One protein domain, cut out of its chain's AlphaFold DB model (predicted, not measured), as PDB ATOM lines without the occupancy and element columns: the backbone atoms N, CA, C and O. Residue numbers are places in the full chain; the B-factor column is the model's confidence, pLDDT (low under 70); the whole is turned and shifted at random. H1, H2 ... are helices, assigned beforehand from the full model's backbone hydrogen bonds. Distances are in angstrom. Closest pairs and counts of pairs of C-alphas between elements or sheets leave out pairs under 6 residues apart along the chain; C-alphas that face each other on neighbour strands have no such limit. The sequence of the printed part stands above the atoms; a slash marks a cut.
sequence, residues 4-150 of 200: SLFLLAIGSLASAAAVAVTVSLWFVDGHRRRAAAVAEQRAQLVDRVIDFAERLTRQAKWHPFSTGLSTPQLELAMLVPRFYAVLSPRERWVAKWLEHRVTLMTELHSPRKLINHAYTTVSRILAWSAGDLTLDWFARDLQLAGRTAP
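AT A GLANCE: This is residues 4 to 150 of the 200 residues of an uncharacterized protein of Schumannella sp. 10F1B-5-1 (UniProt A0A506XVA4). One very long helix, H1, sticks out as a bare arm over its residues 4 to 36, and its later part joins a small head of short helices. There H2, H3 and H4 fold back and forth beside the later part of H1 in a bundle of four, up and down, each helix running against the one before it, and H5 packs on H3, away from H1. The printed part has 147 residues with five named helices, H1 to H5 in chain order, and no named strand; the class is all helix. The whole is extended, with a radius of gyration of the C-alphas of 24.0 A, and spans 87 by 36 by 25 A, the arm making the length.

HOW THE PARTS SIT: Start with H1, residues 4 to 61, and go along it to Arg 42, where it touches H2, residues 72 to 86. H1 touches H2 with residues 38 to 56 alone; the closest C-alphas, of Arg 42 and Val 86, are 6.2 A apart, and this helical hairpin has a shallow tilt of 13 degrees, opposite ways. Next comes H3, residues 92 to 105, which forms a hairpin with H2 at a shallow tilt of 15 degrees; their closest C-alphas, of Phe 83 and Ala 95, are 5.4 A apart. H4, residues 111 to 130, forms a hairpin with H3 at a shallow tilt of 10 degrees, closest at the C-alphas of Met 105 and Leu 114, 6.0 A apart. H4 also touches H1, through residues 46 to 60 of H1 alone, with the C-alphas of Ala 53 and Val 122 closest at 6.5 A; they run opposite ways at a shallow tilt of 34 degrees, only just short of steep. Look last at H5, residues 135 to 146: it touches H3, the same way at a steep tilt of 39 degrees, with the C-alphas of Trp 93 and Ala 139 closest at 5.9 A. H1 and H5 are apart. In H1, H3, H4 and H5 every O i to N i+4 pair is within hydrogen-bond range; in H2 it is 9 of 11.

IN THESE COORDINATES: Find C-alpha 4 at (178.729, 159.038, 86.541); from there H1 runs 84.6 A to C-alpha 61 at (141.131, 102.588, 137.054). H2 measures 21.1 A, H3 20.1 A and H4 28.4 A. H5 ends at C-alpha 146, (147.806, 93.493, 105.339).

THE WHOLE: The C-alphas of Ser 4 and His 63, the two farthest apart, are 88.2 A from each other. The printed part has no cut, and no link is long. Expect pLDDT under 70 at residues 4 to 38, 59 to 70 and 146 to 150.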
ATOM      1  N   SER A   4     180.140 159.215  86.186       55.25
ATOM      2  CA  SER A   4     178.729 159.038  86.541       55.25
ATOM      3  C   SER A   4     178.133 157.703  86.069       55.25
ATOM      4  O   SER A   4     177.357 157.100  86.811       55.25
ATOM      5  N   LEU A   5     178.525 157.185  84.898       55.25
ATOM      6  CA  LEU A   5     178.086 155.861  84.427       55.25
ATOM      7  C   LEU A   5     178.710 154.731  85.255       55.25
ATOM      8  O   LEU A   5     178.048 153.734  85.540       55.25
ATOM      9  N   PHE A   6     179.957 154.909  85.696       48.56
ATOM     10  CA  PHE A   6     180.652 153.931  86.534       48.56
ATOM     11  C   PHE A   6     180.047 153.865  87.947       48.56
ATOM     12  O   PHE A   6     179.820 152.778  88.476       48.56
ATOM     13  N   LEU A   7     179.691 155.014  88.533       50.62
ATOM     14  CA  LEU A   7     179.018 155.082  89.837       50.62
ATOM     15  C   LEU A   7     177.594 154.498  89.803       50.62
ATOM     16  O   LEU A   7     177.206 153.789  90.732       50.62
ATOM     17  N   LEU A   8     176.836 154.715  88.720       53.00
ATOM     18  CA  LEU A   8     175.523 154.084  88.510       53.00
ATOM     19  C   LEU A   8     175.629 152.561  88.326       53.00
ATOM     20  O   LEU A   8     174.809 151.806  88.858       53.00
ATOM     21  N   ALA A   9     176.660 152.088  87.624       49.66
ATOM     22  CA  ALA A   9     176.914 150.661  87.454       49.66
ATOM     23  C   ALA A   9     177.280 149.986  88.788       49.66
ATOM     24  O   ALA A   9     176.724 148.942  89.121       49.66
ATOM     25  N   ILE A  10     178.131 150.609  89.610       52.84
ATOM     26  CA  ILE A  10     178.492 150.084  90.939       52.84
ATOM     27  C   ILE A  10     177.290 150.121  91.895       52.84
ATOM     28  O   ILE A  10     177.042 149.147  92.607       52.84
ATOM     29  N   GLY A  11     176.508 151.205  91.886       46.12
ATOM     30  CA  GLY A  11     175.310 151.333  92.721       46.12
ATOM     31  C   GLY A  11     174.220 150.313  92.377       46.12
ATOM     32  O   GLY A  11     173.582 149.749  93.273       46.12
ATOM     33  N   SER A  12     174.034 150.009  91.090       49.72
ATOM     34  CA  SER A  12     173.086 148.975  90.654       49.72
ATOM     35  C   SER A  12     173.566 147.559  91.004       49.72
ATOM     36  O   SER A  12     172.762 146.726  91.425       49.72
ATOM     37  N   LEU A  13     174.877 147.297  90.951       41.84
ATOM     38  CA  LEU A  13     175.451 146.014  91.367       41.84
ATOM     39  C   LEU A  13     175.343 145.794  92.888       41.84
ATOM     40  O   LEU A  13     174.960 144.714  93.341       41.84
ATOM     41  N   ALA A  14     175.635 146.827  93.684       49.31
ATOM     42  CA  ALA A  14     175.571 146.772  95.144       49.31
ATOM     43  C   ALA A  14     174.133 146.578  95.656       49.31
ATOM     44  O   ALA A  14     173.892 145.785  96.568       49.31
ATOM     45  N   SER A  15     173.161 147.253  95.036       49.09
ATOM     46  CA  SER A  15     171.741 147.082  95.368       49.09
ATOM     47  C   SER A  15     171.212 145.701  94.966       49.09
ATOM     48  O   SER A  15     170.512 145.069  95.758       49.09
ATOM     49  N   ALA A  16     171.606 145.170  93.803       41.56
ATOM     50  CA  ALA A  16     171.258 143.808  93.398       41.56
ATOM     51  C   ALA A  16     171.823 142.748  94.364       41.56
ATOM     52  O   ALA A  16     171.109 141.820  94.755       41.56
ATOM     53  N   ALA A  17     173.071 142.915  94.815       40.31
ATOM     54  CA  ALA A  17     173.691 142.033  95.801       40.31
ATOM     55  C   ALA A  17     172.977 142.091  97.162       40.31
ATOM     56  O   ALA A  17     172.684 141.050  97.752       40.31
ATOM     57  N   ALA A  18     172.619 143.287  97.640       47.12
ATOM     58  CA  ALA A  18     171.884 143.454  98.892       47.12
ATOM     59  C   ALA A  18     170.496 142.788  98.847       47.12
ATOM     60  O   ALA A  18     170.096 142.113  99.802       47.12
ATOM     61  N   VAL A  19     169.776 142.904  97.725       46.16
ATOM     62  CA  VAL A  19     168.486 142.221  97.524       46.16
ATOM     63  C   VAL A  19     168.672 140.703  97.515       46.16
ATOM     64  O   VAL A  19     167.933 140.001  98.205       46.16
ATOM     65  N   ALA A  20     169.683 140.181  96.816       39.94
ATOM     66  CA  ALA A  20     169.967 138.746  96.771       39.94
ATOM     67  C   ALA A  20     170.306 138.167  98.156       39.94
ATOM     68  O   ALA A  20     169.798 137.105  98.526       39.94
ATOM     69  N   VAL A  21     171.107 138.883  98.953       44.62
ATOM     70  CA  VAL A  21     171.435 138.497 100.334       44.62
ATOM     71  C   VAL A  21     170.188 138.536 101.216       44.62
ATOM     72  O   VAL A  21     169.926 137.579 101.942       44.62
ATOM     73  N   THR A  22     169.361 139.576 101.106       47.56
ATOM     74  CA  THR A  22     168.123 139.706 101.895       47.56
ATOM     75  C   THR A  22     167.113 138.607 101.557       47.56
ATOM     76  O   THR A  22     166.517 138.018 102.458       47.56
ATOM     77  N   VAL A  23     166.952 138.271 100.273       43.22
ATOM     78  CA  VAL A  23     166.090 137.167  99.820       43.22
ATOM     79  C   VAL A  23     166.627 135.825 100.309       43.22
ATOM     80  O   VAL A  23     165.851 135.009 100.803       43.22
ATOM     81  N   SER A  24     167.942 135.611 100.236       39.56
ATOM     82  CA  SER A  24     168.588 134.383 100.713       39.56
ATOM     83  C   SER A  24     168.420 134.209 102.222       39.56
ATOM     84  O   SER A  24     168.013 133.140 102.676       39.56
ATOM     85  N   LEU A  25     168.647 135.271 103.001       48.41
ATOM     86  CA  LEU A  25     168.422 135.275 104.445       48.41
ATOM     87  C   LEU A  25     166.951 135.027 104.775       48.41
ATOM     88  O   LEU A  25     166.669 134.185 105.615       48.41
ATOM     89  N   TRP A  26     166.007 135.663 104.077       52.78
ATOM     90  CA  TRP A  26     164.575 135.425 104.284       52.78
ATOM     91  C   TRP A  26     164.165 133.978 103.972       52.78
ATOM     92  O   TRP A  26     163.341 133.399 104.680       52.78
ATOM     93  N   PHE A  27     164.769 133.362 102.953       40.69
ATOM     94  CA  PHE A  27     164.538 131.957 102.615       40.69
ATOM     95  C   PHE A  27     165.094 131.011 103.687       40.69
ATOM     96  O   PHE A  27     164.402 130.085 104.114       40.69
ATOM     97  N   VAL A  28     166.317 131.263 104.164       49.56
ATOM     98  CA  VAL A  28     166.960 130.488 105.238       49.56
ATOM     99  C   VAL A  28     166.192 130.637 106.552       49.56
ATOM    100  O   VAL A  28     165.903 129.639 107.213       49.56
ATOM    101  N   ASP A  29     165.802 131.858 106.906       52.62
ATOM    102  CA  ASP A  29     165.072 132.158 108.137       52.62
ATOM    103  C   ASP A  29     163.639 131.605 108.078       52.62
ATOM    104  O   ASP A  29     163.140 131.021 109.041       52.62
ATOM    105  N   GLY A  30     163.002 131.659 106.903       47.53
ATOM    106  CA  GLY A  30     161.724 131.005 106.633       47.53
ATOM    107  C   GLY A  30     161.799 129.480 106.757       47.53
ATOM    108  O   GLY A  30     160.907 128.866 107.342       47.53
ATOM    109  N   HIS A  31     162.875 128.855 106.270       49.50
ATOM    110  CA  HIS A  31     163.101 127.419 106.440       49.50
ATOM    111  C   HIS A  31     163.356 127.034 107.898       49.50
ATOM    112  O   HIS A  31     162.783 126.049 108.364       49.50
ATOM    113  N   ARG A  32     164.144 127.821 108.638       54.56
ATOM    114  CA  ARG A  32     164.404 127.595 110.069       54.56
ATOM    115  C   ARG A  32     163.134 127.725 110.905       54.56
ATOM    116  O   ARG A  32     162.853 126.845 111.711       54.56
ATOM    117  N   ARG A  33     162.311 128.749 110.654       57.69
ATOM    118  CA  ARG A  33     161.013 128.930 111.330       57.69
ATOM    119  C   ARG A  33     160.030 127.806 111.009       57.69
ATOM    120  O   ARG A  33     159.323 127.350 111.897       57.69
ATOM    121  N   ARG A  34     160.009 127.314 109.765       58.84
ATOM    122  CA  ARG A  34     159.194 126.147 109.386       58.84
ATOM    123  C   ARG A  34     159.673 124.869 110.069       58.84
ATOM    124  O   ARG A  34     158.842 124.102 110.533       58.84
ATOM    125  N   ALA A  35     160.983 124.650 110.156       60.66
ATOM    126  CA  ALA A  35     161.543 123.497 110.858       60.66
ATOM    127  C   ALA A  35     161.226 123.541 112.362       60.66
ATOM    128  O   ALA A  35     160.797 122.532 112.919       60.66
ATOM    129  N   ALA A  36     161.352 124.715 112.990       65.19
ATOM    130  CA  ALA A  36     160.967 124.927 114.384       65.19
ATOM    131  C   ALA A  36     159.463 124.691 114.605       65.19
ATOM    132  O   ALA A  36     159.093 123.944 115.504       65.19
ATOM    133  N   ALA A  37     158.603 125.220 113.727       67.44
ATOM    134  CA  ALA A  37     157.157 125.011 113.802       67.44
ATOM    135  C   ALA A  37     156.761 123.532 113.640       67.44
ATOM    136  O   ALA A  37     155.852 123.061 114.316       67.44
ATOM    137  N   VAL A  38     157.444 122.776 112.773       66.56
ATOM    138  CA  VAL A  38     157.202 121.331 112.610       66.56
ATOM    139  C   VAL A  38     157.663 120.549 113.843       66.56
ATOM    140  O   VAL A  38     156.958 119.641 114.281       66.56
ATOM    141  N   ALA A  39     158.813 120.900 114.426       72.69
ATOM    142  CA  ALA A  39     159.295 120.276 115.657       72.69
ATOM    143  C   ALA A  39     158.335 120.531 116.829       72.69
ATOM    144  O   ALA A  39     157.986 119.600 117.554       72.69
ATOM    145  N   GLU A  40     157.836 121.759 116.956       78.56
ATOM    146  CA  GLU A  40     156.856 122.138 117.972       78.56
ATOM    147  C   GLU A  40     155.510 121.431 117.763       78.56
ATOM    148  O   GLU A  40     154.948 120.866 118.699       78.56
ATOM    149  N   GLN A  41     155.016 121.354 116.525       76.25
ATOM    150  CA  GLN A  41     153.802 120.596 116.206       76.25
ATOM    151  C   GLN A  41     153.953 119.098 116.485       76.25
ATOM    152  O   GLN A  41     152.996 118.448 116.910       76.25
ATOM    153  N   ARG A  42     155.148 118.536 116.263       75.75
ATOM    154  CA  ARG A  42     155.452 117.144 116.602       75.75
ATOM    155  C   ARG A  42     155.456 116.929 118.113       75.75
ATOM    156  O   ARG A  42     154.876 115.942 118.553       75.75
ATOM    157  N   ALA A  43     156.038 117.846 118.886       78.50
ATOM    158  CA  ALA A  43     155.995 117.803 120.347       78.50
ATOM    159  C   ALA A  43     154.545 117.851 120.861       78.50
ATOM    160  O   ALA A  43     154.111 116.930 121.542       78.50
ATOM    161  N   GLN A  44     153.742 118.809 120.385       83.06
ATOM    162  CA  GLN A  44     152.319 118.912 120.738       83.06
ATOM    163  C   GLN A  44     151.511 117.657 120.373       83.06
ATOM    164  O   GLN A  44     150.513 117.328 121.014       83.06
ATOM    165  N   LEU A  45     151.888 116.966 119.298       79.81
ATOM    166  CA  LEU A  45     151.241 115.727 118.883       79.81
ATOM    167  C   LEU A  45     151.582 114.570 119.830       79.81
ATOM    168  O   LEU A  45     150.689 113.783 120.145       79.81
ATOM    169  N   VAL A  46     152.825 114.495 120.311       78.06
ATOM    170  CA  VAL A  46     153.246 113.533 121.341       78.06
ATOM    171  C   VAL A  46     152.563 113.838 122.674       78.06
ATOM    172  O   VAL A  46     151.988 112.924 123.259       78.06
ATOM    173  N   ASP A  47     152.505 115.101 123.096       80.69
ATOM    174  CA  ASP A  47     151.832 115.503 124.341       80.69
ATOM    175  C   ASP A  47     150.364 115.068 124.351       80.69
ATOM    176  O   ASP A  47     149.887 114.469 125.308       80.69
ATOM    177  N   ARG A  48     149.649 115.232 123.232       82.06
ATOM    178  CA  ARG A  48     148.259 114.757 123.126       82.06
ATOM    179  C   ARG A  48     148.124 113.238 123.210       82.06
ATOM    180  O   ARG A  48     147.089 112.747 123.664       82.06
ATOM    181  N   VAL A  49     149.118 112.493 122.726       79.12
ATOM    182  CA  VAL A  49     149.162 111.030 122.858       79.12
ATOM    183  C   VAL A  49     149.399 110.646 124.320       79.12
ATOM    184  O   VAL A  49     148.757 109.711 124.797       79.12
ATOM    185  N   ILE A  50     150.249 111.385 125.039       80.31
ATOM    186  CA  ILE A  50     150.479 111.220 126.483       80.31
ATOM    187  C   ILE A  50     149.201 111.538 127.266       80.31
ATOM    188  O   ILE A  50     148.736 110.692 128.026       80.31
ATOM    189  N   ASP A  51     148.559 112.680 127.010       82.44
ATOM    190  CA  ASP A  51     147.289 113.060 127.641       82.44
ATOM    191  C   ASP A  51     146.215 111.985 127.437       82.44
ATOM    192  O   ASP A  51     145.419 111.680 128.330       82.44
ATOM    193  N   PHE A  52     146.177 111.397 126.238       79.94
ATOM    194  CA  PHE A  52     145.280 110.293 125.933       79.94
ATOM    195  C   PHE A  52     145.653 109.016 126.697       79.94
ATOM    196  O   PHE A  52     144.764 108.350 127.226       79.94
ATOM    197  N   ALA A  53     146.943 108.694 126.823       73.75
ATOM    198  CA  ALA A  53     147.427 107.596 127.663       73.75
ATOM    199  C   ALA A  53     146.982 107.770 129.125       73.75
ATOM    200  O   ALA A  53     146.507 106.828 129.763       73.75
ATOM    201  N   GLU A  54     147.082 108.988 129.658       79.44
ATOM    202  CA  GLU A  54     146.623 109.301 131.008       79.44
ATOM    203  C   GLU A  54     145.104 109.179 131.148       79.44
ATOM    204  O   GLU A  54     144.609 108.633 132.134       79.44
ATOM    205  N   ARG A  55     144.333 109.662 130.166       79.00
ATOM    206  CA  ARG A  55     142.874 109.475 130.157       79.00
ATOM    207  C   ARG A  55     142.508 107.992 130.125       79.00
ATOM    208  O   ARG A  55     141.693 107.568 130.939       79.00
ATOM    209  N   LEU A  56     143.163 107.199 129.277       73.19
ATOM    210  CA  LEU A  56     142.978 105.747 129.203       73.19
ATOM    211  C   LEU A  56     143.292 105.048 130.527       73.19
ATOM    212  O   LEU A  56     142.539 104.179 130.956       73.19
ATOM    213  N   THR A  57     144.394 105.408 131.185       71.06
ATOM    214  CA  THR A  57     144.779 104.803 132.469       71.06
ATOM    215  C   THR A  57     143.837 105.217 133.598       71.06
ATOM    216  O   THR A  57     143.478 104.374 134.422       71.06
ATOM    217  N   ARG A  58     143.364 106.470 133.616       73.94
ATOM    218  CA  ARG A  58     142.303 106.923 134.534       73.94
ATOM    219  C   ARG A  58     140.998 106.156 134.298       73.94
ATOM    220  O   ARG A  58     140.418 105.648 135.254       73.94
ATOM    221  N   GLN A  59     140.594 105.984 133.042       69.31
ATOM    222  CA  GLN A  59     139.392 105.238 132.655       69.31
ATOM    223  C   GLN A  59     139.518 103.728 132.918       69.31
ATOM    224  O   GLN A  59     138.532 103.067 133.208       69.31
ATOM    225  N   ALA A  60     140.728 103.167 132.873       65.88
ATOM    226  CA  ALA A  60     140.974 101.782 133.267       65.88
ATOM    227  C   ALA A  60     140.889 101.581 134.791       65.88
ATOM    228  O   ALA A  60     140.507 100.502 135.242       65.88
ATOM    229  N   LYS A  61     141.236 102.607 135.585       65.81
ATOM    230  CA  LYS A  61     141.131 102.588 137.054       65.81
ATOM    231  C   LYS A  61     139.695 102.802 137.552       65.81
ATOM    232  O   LYS A  61     139.337 102.261 138.592       65.81
ATOM    233  N   TRP A  62     138.881 103.580 136.837       60.31
ATOM    234  CA  TRP A  62     137.499 103.899 137.211       60.31
ATOM    235  C   TRP A  62     136.539 103.041 136.367       60.31
ATOM    236  O   TRP A  62     136.451 103.242 135.165       60.31
ATOM    237  N   HIS A  63     135.871 102.069 137.006       54.72
ATOM    238  CA  HIS A  63     134.924 101.055 136.480       54.72
ATOM    239  C   HIS A  63     134.148 101.392 135.162       54.72
ATOM    240  O   HIS A  63     133.874 102.553 134.857       54.72
ATOM    241  N   PRO A  64     133.656 100.373 134.412       53.00
ATOM    242  CA  PRO A  64     133.171 100.449 133.024       53.00
ATOM    243  C   PRO A  64     131.860 101.235 132.818       53.00
ATOM    244  O   PRO A  64     131.319 101.237 131.715       53.00
ATOM    245  N   PHE A  65     131.358 101.908 133.853       50.09
ATOM    246  CA  PHE A  65     130.186 102.783 133.805       50.09
ATOM    247  C   PHE A  65     130.537 104.255 133.539       50.09
ATOM    248  O   PHE A  65     129.643 105.094 133.548       50.09
ATOM    249  N   SER A  66     131.804 104.597 133.266       52.47
ATOM    250  CA  SER A  66     132.171 105.920 132.733       52.47
ATOM    251  C   SER A  66     131.762 106.039 131.255       52.47
ATOM    252  O   SER A  66     132.569 106.061 130.331       52.47
ATOM    253  N   THR A  67     130.452 106.096 131.028       52.06
ATOM    254  CA  THR A  67     129.749 106.197 129.739       52.06
ATOM    255  C   THR A  67     129.725 107.617 129.155       52.06
ATOM    256  O   THR A  67     128.876 107.952 128.333       52.06
ATOM    257  N   GLY A  68     130.661 108.482 129.542       49.72
ATOM    258  CA  GLY A  68     130.633 109.895 129.177       49.72
ATOM    259  C   GLY A  68     131.568 110.259 128.028       49.72
ATOM    260  O   GLY A  68     132.674 110.719 128.270       49.72
ATOM    261  N   LEU A  69     131.078 110.150 126.793       48.84
ATOM    262  CA  LEU A  69     131.451 110.981 125.629       48.84
ATOM    263  C   LEU A  69     132.711 110.696 124.786       48.84
ATOM    264  O   LEU A  69     132.726 111.174 123.651       48.84
ATOM    265  N   SER A  70     133.702 109.897 125.191       58.00
ATOM    266  CA  SER A  70     134.785 109.522 124.259       58.00
ATOM    267  C   SER A  70     135.128 108.032 124.291       58.00
ATOM    268  O   SER A  70     135.702 107.494 125.234       58.00
ATOM    269  N   THR A  71     134.778 107.320 123.214       72.81
ATOM    270  CA  THR A  71     135.366 106.000 122.980       72.81
ATOM    271  C   THR A  71     136.830 106.216 122.593       72.81
ATOM    272  O   THR A  71     137.130 107.102 121.787       72.81
ATOM    273  N   PRO A  72     137.779 105.420 123.105       76.44
ATOM    274  CA  PRO A  72     139.194 105.617 122.790       76.44
ATOM    275  C   PRO A  72     139.488 105.428 121.297       76.44
ATOM    276  O   PRO A  72     140.469 105.948 120.774       76.44
ATOM    277  N   GLN A  73     138.594 104.744 120.583       78.94
ATOM    278  CA  GLN A  73     138.580 104.700 119.129       78.94
ATOM    279  C   GLN A  73     138.389 106.089 118.500       78.94
ATOM    280  O   GLN A  73     139.115 106.424 117.569       78.94
ATOM    281  N   LEU A  74     137.429 106.886 118.980       79.19
ATOM    282  CA  LEU A  74     137.157 108.224 118.457       79.19
ATOM    283  C   LEU A  74     138.337 109.165 118.718       79.19
ATOM    284  O   LEU A  74     138.752 109.883 117.812       79.19
ATOM    285  N   GLU A  75     138.918 109.120 119.920       81.31
ATOM    286  CA  GLU A  75     140.095 109.936 120.247       81.31
ATOM    287  C   GLU A  75     141.293 109.586 119.356       81.31
ATOM    288  O   GLU A  75     141.902 110.477 118.762       81.31
ATOM    289  N   LEU A  76     141.587 108.294 119.169       80.69
ATOM    290  CA  LEU A  76     142.644 107.855 118.254       80.69
ATOM    291  C   LEU A  76     142.327 108.199 116.790       80.69
ATOM    292  O   LEU A  76     143.224 108.604 116.049       80.69
ATOM    293  N   ALA A  77     141.064 108.103 116.366       81.69
ATOM    294  CA  ALA A  77     140.637 108.492 115.022       81.69
ATOM    295  C   ALA A  77     140.865 109.988 114.756       81.69
ATOM    296  O   ALA A  77     141.261 110.355 113.652       81.69
ATOM    297  N   MET A  78     140.678 110.848 115.764       84.06
ATOM    298  CA  MET A  78     140.979 112.283 115.667       84.06
ATOM    299  C   MET A  78     142.483 112.576 115.586       84.06
ATOM    300  O   MET A  78     142.878 113.618 115.054       84.06
ATOM    301  N   LEU A  79     143.336 111.671 116.077       82.50
ATOM    302  CA  LEU A  79     144.788 111.798 115.949       82.50
ATOM    303  C   LEU A  79     145.272 111.458 114.535       82.50
ATOM    304  O   LEU A  79     146.157 112.149 114.037       82.50
ATOM    305  N   VAL A  80     144.671 110.481 113.846       83.12
ATOM    306  CA  VAL A  80     145.060 110.074 112.475       83.12
ATOM    307  C   VAL A  80     145.284 111.261 111.517       83.12
ATOM    308  O   VAL A  80     146.385 111.375 110.971       83.12
ATOM    309  N   PRO A  81     144.321 112.185 111.301       78.56
ATOM    310  CA  PRO A  81     144.526 113.305 110.380       78.56
ATOM    311  C   PRO A  81     145.635 114.260 110.844       78.56
ATOM    312  O   PRO A  81     146.335 114.831 110.011       78.56
ATOM    313  N   ARG A  82     145.848 114.405 112.158       79.94
ATOM    314  CA  ARG A  82     146.920 115.248 112.712       79.94
ATOM    315  C   ARG A  82     148.293 114.638 112.477       79.94
ATOM    316  O   ARG A  82     149.212 115.357 112.101       79.94
ATOM    317  N   PHE A  83     148.413 113.319 112.601       83.69
ATOM    318  CA  PHE A  83     149.624 112.595 112.221       83.69
ATOM    319  C   PHE A  83     149.946 112.810 110.739       83.69
ATOM    320  O   PHE A  83     151.082 113.120 110.403       83.69
ATOM    321  N   TYR A  84     148.960 112.735 109.843       83.19
ATOM    322  CA  TYR A  84     149.201 113.016 108.423       83.19
ATOM    323  C   TYR A  84     149.599 114.471 108.127       83.19
ATOM    324  O   TYR A  84     150.315 114.700 107.152       83.19
ATOM    325  N   ALA A  85     149.140 115.430 108.934       80.12
ATOM    326  CA  ALA A  85     149.458 116.847 108.767       80.12
ATOM    327  C   ALA A  85     150.861 117.214 109.280       80.12
ATOM    328  O   ALA A  85     151.540 118.024 108.656       80.12
ATOM    329  N   VAL A  86     151.286 116.624 110.401       81.75
ATOM    330  CA  VAL A  86     152.541 116.977 111.086       81.75
ATOM    331  C   VAL A  86     153.722 116.129 110.611       81.75
ATOM    332  O   VAL A  86     154.846 116.622 110.530       81.75
ATOM    333  N   LEU A  87     153.497 114.851 110.296       83.81
ATOM    334  CA  LEU A  87     154.583 113.930 109.970       83.81
ATOM    335  C   LEU A  87     155.133 114.142 108.560       83.81
ATOM    336  O   LEU A  87     154.397 114.342 107.587       83.81
ATOM    337  N   SER A  88     156.453 113.997 108.435       82.69
ATOM    338  CA  SER A  88     157.115 114.021 107.134       82.69
ATOM    339  C   SER A  88     156.648 112.848 106.254       82.69
ATOM    340  O   SER A  88     156.196 111.817 106.760       82.69
ATOM    341  N   PRO A  89     156.793 112.926 104.915       83.75
ATOM    342  CA  PRO A  89     156.423 111.829 104.018       83.75
ATOM    343  C   PRO A  89     157.044 110.473 104.381       83.75
ATOM    344  O   PRO A  89     156.399 109.444 104.180       83.75
ATOM    345  N   ARG A  90     158.261 110.473 104.946       82.25
ATOM    346  CA  ARG A  90     158.965 109.266 105.413       82.25
ATOM    347  C   ARG A  90     158.316 108.657 106.661       82.25
ATOM    348  O   ARG A  90     158.261 107.440 106.789       82.25
ATOM    349  N   GLU A  91     157.768 109.487 107.540       86.06
ATOM    350  CA  GLU A  91     157.147 109.081 108.808       86.06
ATOM    351  C   GLU A  91     155.669 108.692 108.668       86.06
ATOM    352  O   GLU A  91     155.066 108.169 109.605       86.06
ATOM    353  N   ARG A  92     155.070 108.865 107.481       88.19
ATOM    354  CA  ARG A  92     153.659 108.520 107.219       88.19
ATOM    355  C   ARG A  92     153.305 107.058 107.498       88.19
ATOM    356  O   ARG A  92     152.122 106.742 107.605       88.19
ATOM    357  N   TRP A  93     154.285 106.165 107.615       88.88
ATOM    358  CA  TRP A  93     154.055 104.787 108.052       88.88
ATOM    359  C   TRP A  93     153.418 104.707 109.440       88.88
ATOM    360  O   TRP A  93     152.524 103.890 109.634       88.88
ATOM    361  N   VAL A  94     153.785 105.609 110.353       89.00
ATOM    362  CA  VAL A  94     153.187 105.695 111.694       89.00
ATOM    363  C   VAL A  94     151.711 106.090 111.596       89.00
ATOM    364  O   VAL A  94     150.858 105.461 112.215       89.00
ATOM    365  N   ALA A  95     151.391 107.077 110.751       89.12
ATOM    366  CA  ALA A  95     150.014 107.521 110.518       89.12
ATOM    367  C   ALA A  95     149.141 106.411 109.907       89.12
ATOM    368  O   ALA A  95     148.042 106.148 110.391       89.12
ATOM    369  N   LYS A  96     149.653 105.714 108.881       89.12
ATOM    370  CA  LYS A  96     148.975 104.565 108.251       89.12
ATOM    371  C   LYS A  96     148.745 103.424 109.236       89.12
ATOM    372  O   LYS A  96     147.702 102.776 109.211       89.12
ATOM    373  N   TRP A  97     149.731 103.162 110.088       93.88
ATOM    374  CA  TRP A  97     149.639 102.125 111.103       93.88
ATOM    375  C   TRP A  97     148.582 102.470 112.151       93.88
ATOM    376  O   TRP A  97     147.734 101.636 112.459       93.88
ATOM    377  N   LEU A  98     148.561 103.718 112.625       90.12
ATOM    378  CA  LEU A  98     147.542 104.204 113.550       90.12
ATOM    379  C   LEU A  98     146.134 104.112 112.939       90.12
ATOM    380  O   LEU A  98     145.219 103.608 113.584       90.12
ATOM    381  N   GLU A  99     145.961 104.527 111.684       88.44
ATOM    382  CA  GLU A  99     144.699 104.388 110.944       88.44
ATOM    383  C   GLU A  99     144.228 102.924 110.885       88.44
ATOM    384  O   GLU A  99     143.051 102.620 111.116       88.44
ATOM    385  N   HIS A 100     145.153 101.996 110.629       88.44
ATOM    386  CA  HIS A 100     144.861 100.566 110.643       88.44
ATOM    387  C   HIS A 100     144.425 100.080 112.035       88.44
ATOM    388  O   HIS A 100     143.415  99.386 112.141       88.44
ATOM    389  N   ARG A 101     145.105 100.498 113.111       89.50
ATOM    390  CA  ARG A 101     144.737 100.152 114.500       89.50
ATOM    391  C   ARG A 101     143.361 100.690 114.888       89.50
ATOM    392  O   ARG A 101     142.544  99.946 115.421       89.50
ATOM    393  N   VAL A 102     143.054 101.939 114.533       87.25
ATOM    394  CA  VAL A 102     141.711 102.525 114.708       87.25
ATOM    395  C   VAL A 102     140.655 101.711 113.961       87.25
ATOM    396  O   VAL A 102     139.572 101.463 114.491       87.25
ATOM    397  N   THR A 103     140.971 101.250 112.747       86.06
ATOM    398  CA  THR A 103     140.067 100.394 111.970       86.06
ATOM    399  C   THR A 103     139.835  99.053 112.668       86.06
ATOM    400  O   THR A 103     138.687  98.637 112.781       86.06
ATOM    401  N   LEU A 104     140.870  98.403 113.210       86.12
ATOM    402  CA  LEU A 104     140.710  97.156 113.975       86.12
ATOM    403  C   LEU A 104     139.852  97.351 115.230       86.12
ATOM    404  O   LEU A 104     139.057  96.481 115.574       86.12
ATOM    405  N   MET A 105     139.949  98.506 115.890       81.94
ATOM    406  CA  MET A 105     139.114  98.809 117.056       81.94
ATOM    407  C   MET A 105     137.618  98.871 116.731       81.94
ATOM    408  O   MET A 105     136.824  98.577 117.618       81.94
ATOM    409  N   THR A 106     137.229  99.164 115.479       80.81
ATOM    410  CA  THR A 106     135.816  99.097 115.042       80.81
ATOM    411  C   THR A 106     135.243  97.681 115.129       80.81
ATOM    412  O   THR A 106     134.035  97.515 115.263       80.81
ATOM    413  N   GLU A 107     136.096  96.656 115.045       82.00
ATOM    414  CA  GLU A 107     135.694  95.245 115.053       82.00
ATOM    415  C   GLU A 107     135.700  94.656 116.476       82.00
ATOM    416  O   GLU A 107     135.241  93.533 116.707       82.00
ATOM    417  N   LEU A 108     136.218  95.397 117.460       81.31
ATOM    418  CA  LEU A 108     136.318  94.939 118.841       81.31
ATOM    419  C   LEU A 108     135.010  95.201 119.589       81.31
ATOM    420  O   LEU A 108     134.696  96.324 119.961       81.31
ATOM    421  N   HIS A 109     134.293  94.126 119.905       76.31
ATOM    422  CA  HIS A 109     133.008  94.191 120.612       76.31
ATOM    423  C   HIS A 109     133.150  94.211 122.146       76.31
ATOM    424  O   HIS A 109     132.169  94.353 122.867       76.31
ATOM    425  N   SER A 110     134.371  94.044 122.674       81.31
ATOM    426  CA  SER A 110     134.632  94.002 124.117       81.31
ATOM    427  C   SER A 110     135.342  95.280 124.580       81.31
ATOM    428  O   SER A 110     136.461  95.527 124.116       81.31
ATOM    429  N   PRO A 111     134.781  96.035 125.549       77.00
ATOM    430  CA  PRO A 111     135.408  97.243 126.094       77.00
ATOM    431  C   PRO A 111     136.828  97.002 126.617       77.00
ATOM    432  O   PRO A 111     137.736  97.784 126.355       77.00
ATOM    433  N   ARG A 112     137.060  95.860 127.279       80.19
ATOM    434  CA  ARG A 112     138.388  95.481 127.787       80.19
ATOM    435  C   ARG A 112     139.393  95.257 126.657       80.19
ATOM    436  O   ARG A 112     140.529  95.716 126.751       80.19
ATOM    437  N   LYS A 113     138.986  94.574 125.579       82.88
ATOM    438  CA  LYS A 113     139.844  94.377 124.397       82.88
ATOM    439  C   LYS A 113     140.139  95.706 123.709       82.88
ATOM    440  O   LYS A 113     141.267  95.923 123.284       82.88
ATOM    441  N   LEU A 114     139.148  96.589 123.641       81.81
ATOM    442  CA  LEU A 114     139.247  97.904 123.021       81.81
ATOM    443  C   LEU A 114     140.201  98.833 123.797       81.81
ATOM    444  O   LEU A 114     141.088  99.423 123.184       81.81
ATOM    445  N   ILE A 115     140.123  98.874 125.133       81.50
ATOM    446  CA  ILE A 115     141.082  99.602 125.989       81.50
ATOM    447  C   ILE A 115     142.494  99.016 125.858       81.50
ATOM    448  O   ILE A 115     143.450  99.764 125.667       81.50
ATOM    449  N   ASN A 116     142.641  97.687 125.900       84.25
ATOM    450  CA  ASN A 116     143.950  97.044 125.750       84.25
ATOM    451  C   ASN A 116     144.583  97.345 124.378       84.25
ATOM    452  O   ASN A 116     145.782  97.614 124.275       84.25
ATOM    453  N   HIS A 117     143.770  97.351 123.317       85.19
ATOM    454  CA  HIS A 117     144.221  97.711 121.976       85.19
ATOM    455  C   HIS A 117     144.637  99.183 121.897       85.19
ATOM    456  O   HIS A 117     145.682  99.490 121.322       85.19
ATOM    457  N   ALA A 118     143.869 100.085 122.514       82.38
ATOM    458  CA  ALA A 118     144.202 101.504 122.584       82.38
ATOM    459  C   ALA A 118     145.521 101.735 123.341       82.38
ATOM    460  O   ALA A 118     146.409 102.407 122.827       82.38
ATOM    461  N   TYR A 119     145.700 101.099 124.501       83.00
ATOM    462  CA  TYR A 119     146.929 101.181 125.294       83.00
ATOM    463  C   TYR A 119     148.153 100.658 124.531       83.00
ATOM    464  O   TYR A 119     149.203 101.301 124.479       83.00
ATOM    465  N   THR A 120     148.008  99.509 123.865       88.00
ATOM    466  CA  THR A 120     149.067  98.961 123.004       88.00
ATOM    467  C   THR A 120     149.384  99.916 121.851       88.00
ATOM    468  O   THR A 120     150.541 100.094 121.491       88.00
ATOM    469  N   THR A 121     148.370 100.575 121.287       89.56
ATOM    470  CA  THR A 121     148.562 101.536 120.195       89.56
ATOM    471  C   THR A 121     149.364 102.753 120.658       89.56
ATOM    472  O   THR A 121     150.355 103.127 120.034       89.56
ATOM    473  N   VAL A 122     148.969 103.325 121.793       86.25
ATOM    474  CA  VAL A 122     149.606 104.497 122.403       86.25
ATOM    475  C   VAL A 122     151.045 104.208 122.817       86.25
ATOM    476  O   VAL A 122     151.943 104.959 122.453       86.25
ATOM    477  N   SER A 123     151.294 103.090 123.500       83.94
ATOM    478  CA  SER A 123     152.650 102.715 123.930       83.94
ATOM    479  C   SER A 123     153.627 102.551 122.762       83.94
ATOM    480  O   SER A 123     154.780 102.952 122.877       83.94
ATOM    481  N   ARG A 124     153.185 102.035 121.608       90.75
ATOM    482  CA  ARG A 124     154.037 101.940 120.406       90.75
ATOM    483  C   ARG A 124     154.339 103.299 119.785       90.75
ATOM    484  O   ARG A 124     155.451 103.502 119.306       90.75
ATOM    485  N   ILE A 125     153.383 104.227 119.806       88.31
ATOM    486  CA  ILE A 125     153.616 105.608 119.363       88.31
ATOM    487  C   ILE A 125     154.618 106.298 120.290       88.31
ATOM    488  O   ILE A 125     155.528 106.958 119.797       88.31
ATOM    489  N   LEU A 126     154.492 106.105 121.606       82.31
ATOM    490  CA  LEU A 126     155.422 106.672 122.583       82.31
ATOM    491  C   LEU A 126     156.834 106.087 122.440       82.31
ATOM    492  O   LEU A 126     157.802 106.842 122.392       82.31
ATOM    493  N   ALA A 127     156.950 104.768 122.268       80.00
ATOM    494  CA  ALA A 127     158.226 104.103 121.993       80.00
ATOM    495  C   ALA A 127     158.876 104.632 120.702       80.00
ATOM    496  O   ALA A 127     160.079 104.863 120.646       80.00
ATOM    497  N   TRP A 128     158.083 104.891 119.660       92.06
ATOM    498  CA  TRP A 128     158.583 105.537 118.447       92.06
ATOM    499  C   TRP A 128     159.038 106.978 118.685       92.06
ATOM    500  O   TRP A 128     160.095 107.364 118.189       92.06
ATOM    501  N   SER A 129     158.285 107.777 119.449       83.62
ATOM    502  CA  SER A 129     158.700 109.149 119.763       83.62
ATOM    503  C   SER A 129     159.962 109.210 120.623       83.62
ATOM    504  O   SER A 129     160.729 110.154 120.474       83.62
ATOM    505  N   ALA A 130     160.196 108.197 121.464       80.88
ATOM    506  CA  ALA A 130     161.414 108.046 122.260       80.88
ATOM    507  C   ALA A 130     162.617 107.536 121.444       80.88
ATOM    508  O   ALA A 130     163.752 107.638 121.899       80.88
ATOM    509  N   GLY A 131     162.389 107.016 120.232       84.25
ATOM    510  CA  GLY A 131     163.428 106.434 119.376       84.25
ATOM    511  C   GLY A 131     163.647 104.928 119.562       84.25
ATOM    512  O   GLY A 131     164.428 104.342 118.818       84.25
ATOM    513  N   ASP A 132     162.915 104.281 120.473       87.00
ATOM    514  CA  ASP A 132     163.000 102.837 120.738       87.00
ATOM    515  C   ASP A 132     162.401 101.989 119.604       87.00
ATOM    516  O   ASP A 132     162.731 100.814 119.430       87.00
ATOM    517  N   LEU A 133     161.483 102.572 118.828       91.25
ATOM    518  CA  LEU A 133     160.807 101.910 117.717       91.25
ATOM    519  C   LEU A 133     161.152 102.590 116.389       91.25
ATOM    520  O   LEU A 133     160.945 103.790 116.219       91.25
ATOM    521  N   THR A 134     161.618 101.819 115.408       92.38
ATOM    522  CA  THR A 134     161.972 102.354 114.084       92.38
ATOM    523  C   THR A 134     160.763 102.461 113.151       92.38
ATOM    524  O   THR A 134     159.764 101.756 113.301       92.38
ATOM    525  N   LEU A 135     160.863 103.310 112.121       90.25
ATOM    526  CA  LEU A 135     159.832 103.424 111.077       90.25
ATOM    527  C   LEU A 135     159.597 102.097 110.333       90.25
ATOM    528  O   LEU A 135     158.457 101.775 109.991       90.25
ATOM    529  N   ASP A 136     160.651 101.299 110.148       91.00
ATOM    530  CA  ASP A 136     160.572  99.986 109.499       91.00
ATOM    531  C   ASP A 136     159.737  98.989 110.296       91.00
ATOM    532  O   ASP A 136     159.097  98.112 109.714       91.00
ATOM    533  N   TRP A 137     159.703  99.120 111.625       94.62
ATOM    534  CA  TRP A 137     158.830  98.300 112.453       94.62
ATOM    535  C   TRP A 137     157.360  98.509 112.072       94.62
ATOM    536  O   TRP A 137     156.657  97.529 111.833       94.62
ATOM    537  N   PHE A 138     156.917  99.762 111.910       92.19
ATOM    538  CA  PHE A 138     155.536 100.074 111.517       92.19
ATOM    539  C   PHE A 138     155.209  99.574 110.112       92.19
ATOM    540  O   PHE A 138     154.120  99.048 109.880       92.19
ATOM    541  N   ALA A 139     156.150  99.718 109.174       89.44
ATOM    542  CA  ALA A 139     155.983  99.219 107.814       89.44
ATOM    543  C   ALA A 139     155.855  97.685 107.788       89.44
ATOM    544  O   ALA A 139     154.957  97.161 107.127       89.44
ATOM    545  N   ARG A 140     156.698  96.966 108.540       90.88
ATOM    546  CA  ARG A 140     156.632  95.501 108.663       90.88
ATOM    547  C   ARG A 140     155.349  95.036 109.342       90.88
ATOM    548  O   ARG A 140     154.705  94.125 108.834       90.88
ATOM    549  N   ASP A 141     154.950  95.670 110.442       91.50
ATOM    550  CA  ASP A 141     153.717  95.320 111.156       91.50
ATOM    551  C   ASP A 141     152.479  95.514 110.261       91.50
ATOM    552  O   ASP A 141     151.624  94.634 110.176       91.50
ATOM    553  N   LEU A 142     152.437  96.604 109.485       88.69
ATOM    554  CA  LEU A 142     151.405  96.825 108.466       88.69
ATOM    555  C   LEU A 142     151.417  95.771 107.354       88.69
ATOM    556  O   LEU A 142     150.352  95.354 106.908       88.69
ATOM    557  N   GLN A 143     152.591  95.350 106.877       86.56
ATOM    558  CA  GLN A 143     152.693  94.308 105.849       86.56
ATOM    559  C   GLN A 143     152.216  92.950 106.366       86.56
ATOM    560  O   GLN A 143     151.526  92.233 105.643       86.56
ATOM    561  N   LEU A 144     152.552  92.608 107.612       82.25
ATOM    562  CA  LEU A 144     152.079  91.390 108.267       82.25
ATOM    563  C   LEU A 144     150.556  91.424 108.441       82.25
ATOM    564  O   LEU A 144     149.887  90.457 108.091       82.25
ATOM    565  N   ALA A 145     150.001  92.556 108.880       75.81
ATOM    566  CA  ALA A 145     148.560  92.724 109.057       75.81
ATOM    567  C   ALA A 145     147.780  92.795 107.727       75.81
ATOM    568  O   ALA A 145     146.649  92.310 107.628       75.81
ATOM    569  N   GLY A 146     148.384  93.363 106.678       61.34
ATOM    570  CA  GLY A 146     147.806  93.493 105.339       61.34
ATOM    571  C   GLY A 146     147.652  92.168 104.587       61.34
ATOM    572  O   GLY A 146     146.820  92.082 103.688       61.34
ATOM    573  N   ARG A 147     148.377  91.113 104.985       58.47
ATOM    574  CA  ARG A 147     148.150  89.744 104.484       58.47
ATOM    575  C   ARG A 147     146.831  89.138 104.983       58.47
ATOM    576  O   ARG A 147     146.388  88.136 104.438       58.47
ATOM    577  N   THR A 148     146.202  89.750 105.988       54.00
ATOM    578  CA  THR A 148     145.031  89.210 106.697       54.00
ATOM    579  C   THR A 148     143.774  90.087 106.649       54.00
ATOM    580  O   THR A 148     142.729  89.630 107.099       54.00
ATOM    581  N   ALA A 149     143.812  91.314 106.109       46.28
ATOM    582  CA  ALA A 149     142.684  92.254 106.210       46.28
ATOM    583  C   ALA A 149     142.270  92.901 104.865       46.28
ATOM    584  O   ALA A 149     143.131  93.380 104.123       46.28
ATOM    585  N   PRO A 150     140.958  93.000 104.555       50.75
ATOM    586  CA  PRO A 150     140.466  93.722 103.384       50.75
ATOM    587  C   PRO A 150     140.674  95.240 103.532       50.75
ATOM    588  O   PRO A 150     140.627  95.800 104.628       50.75
TER     589      PRO A 150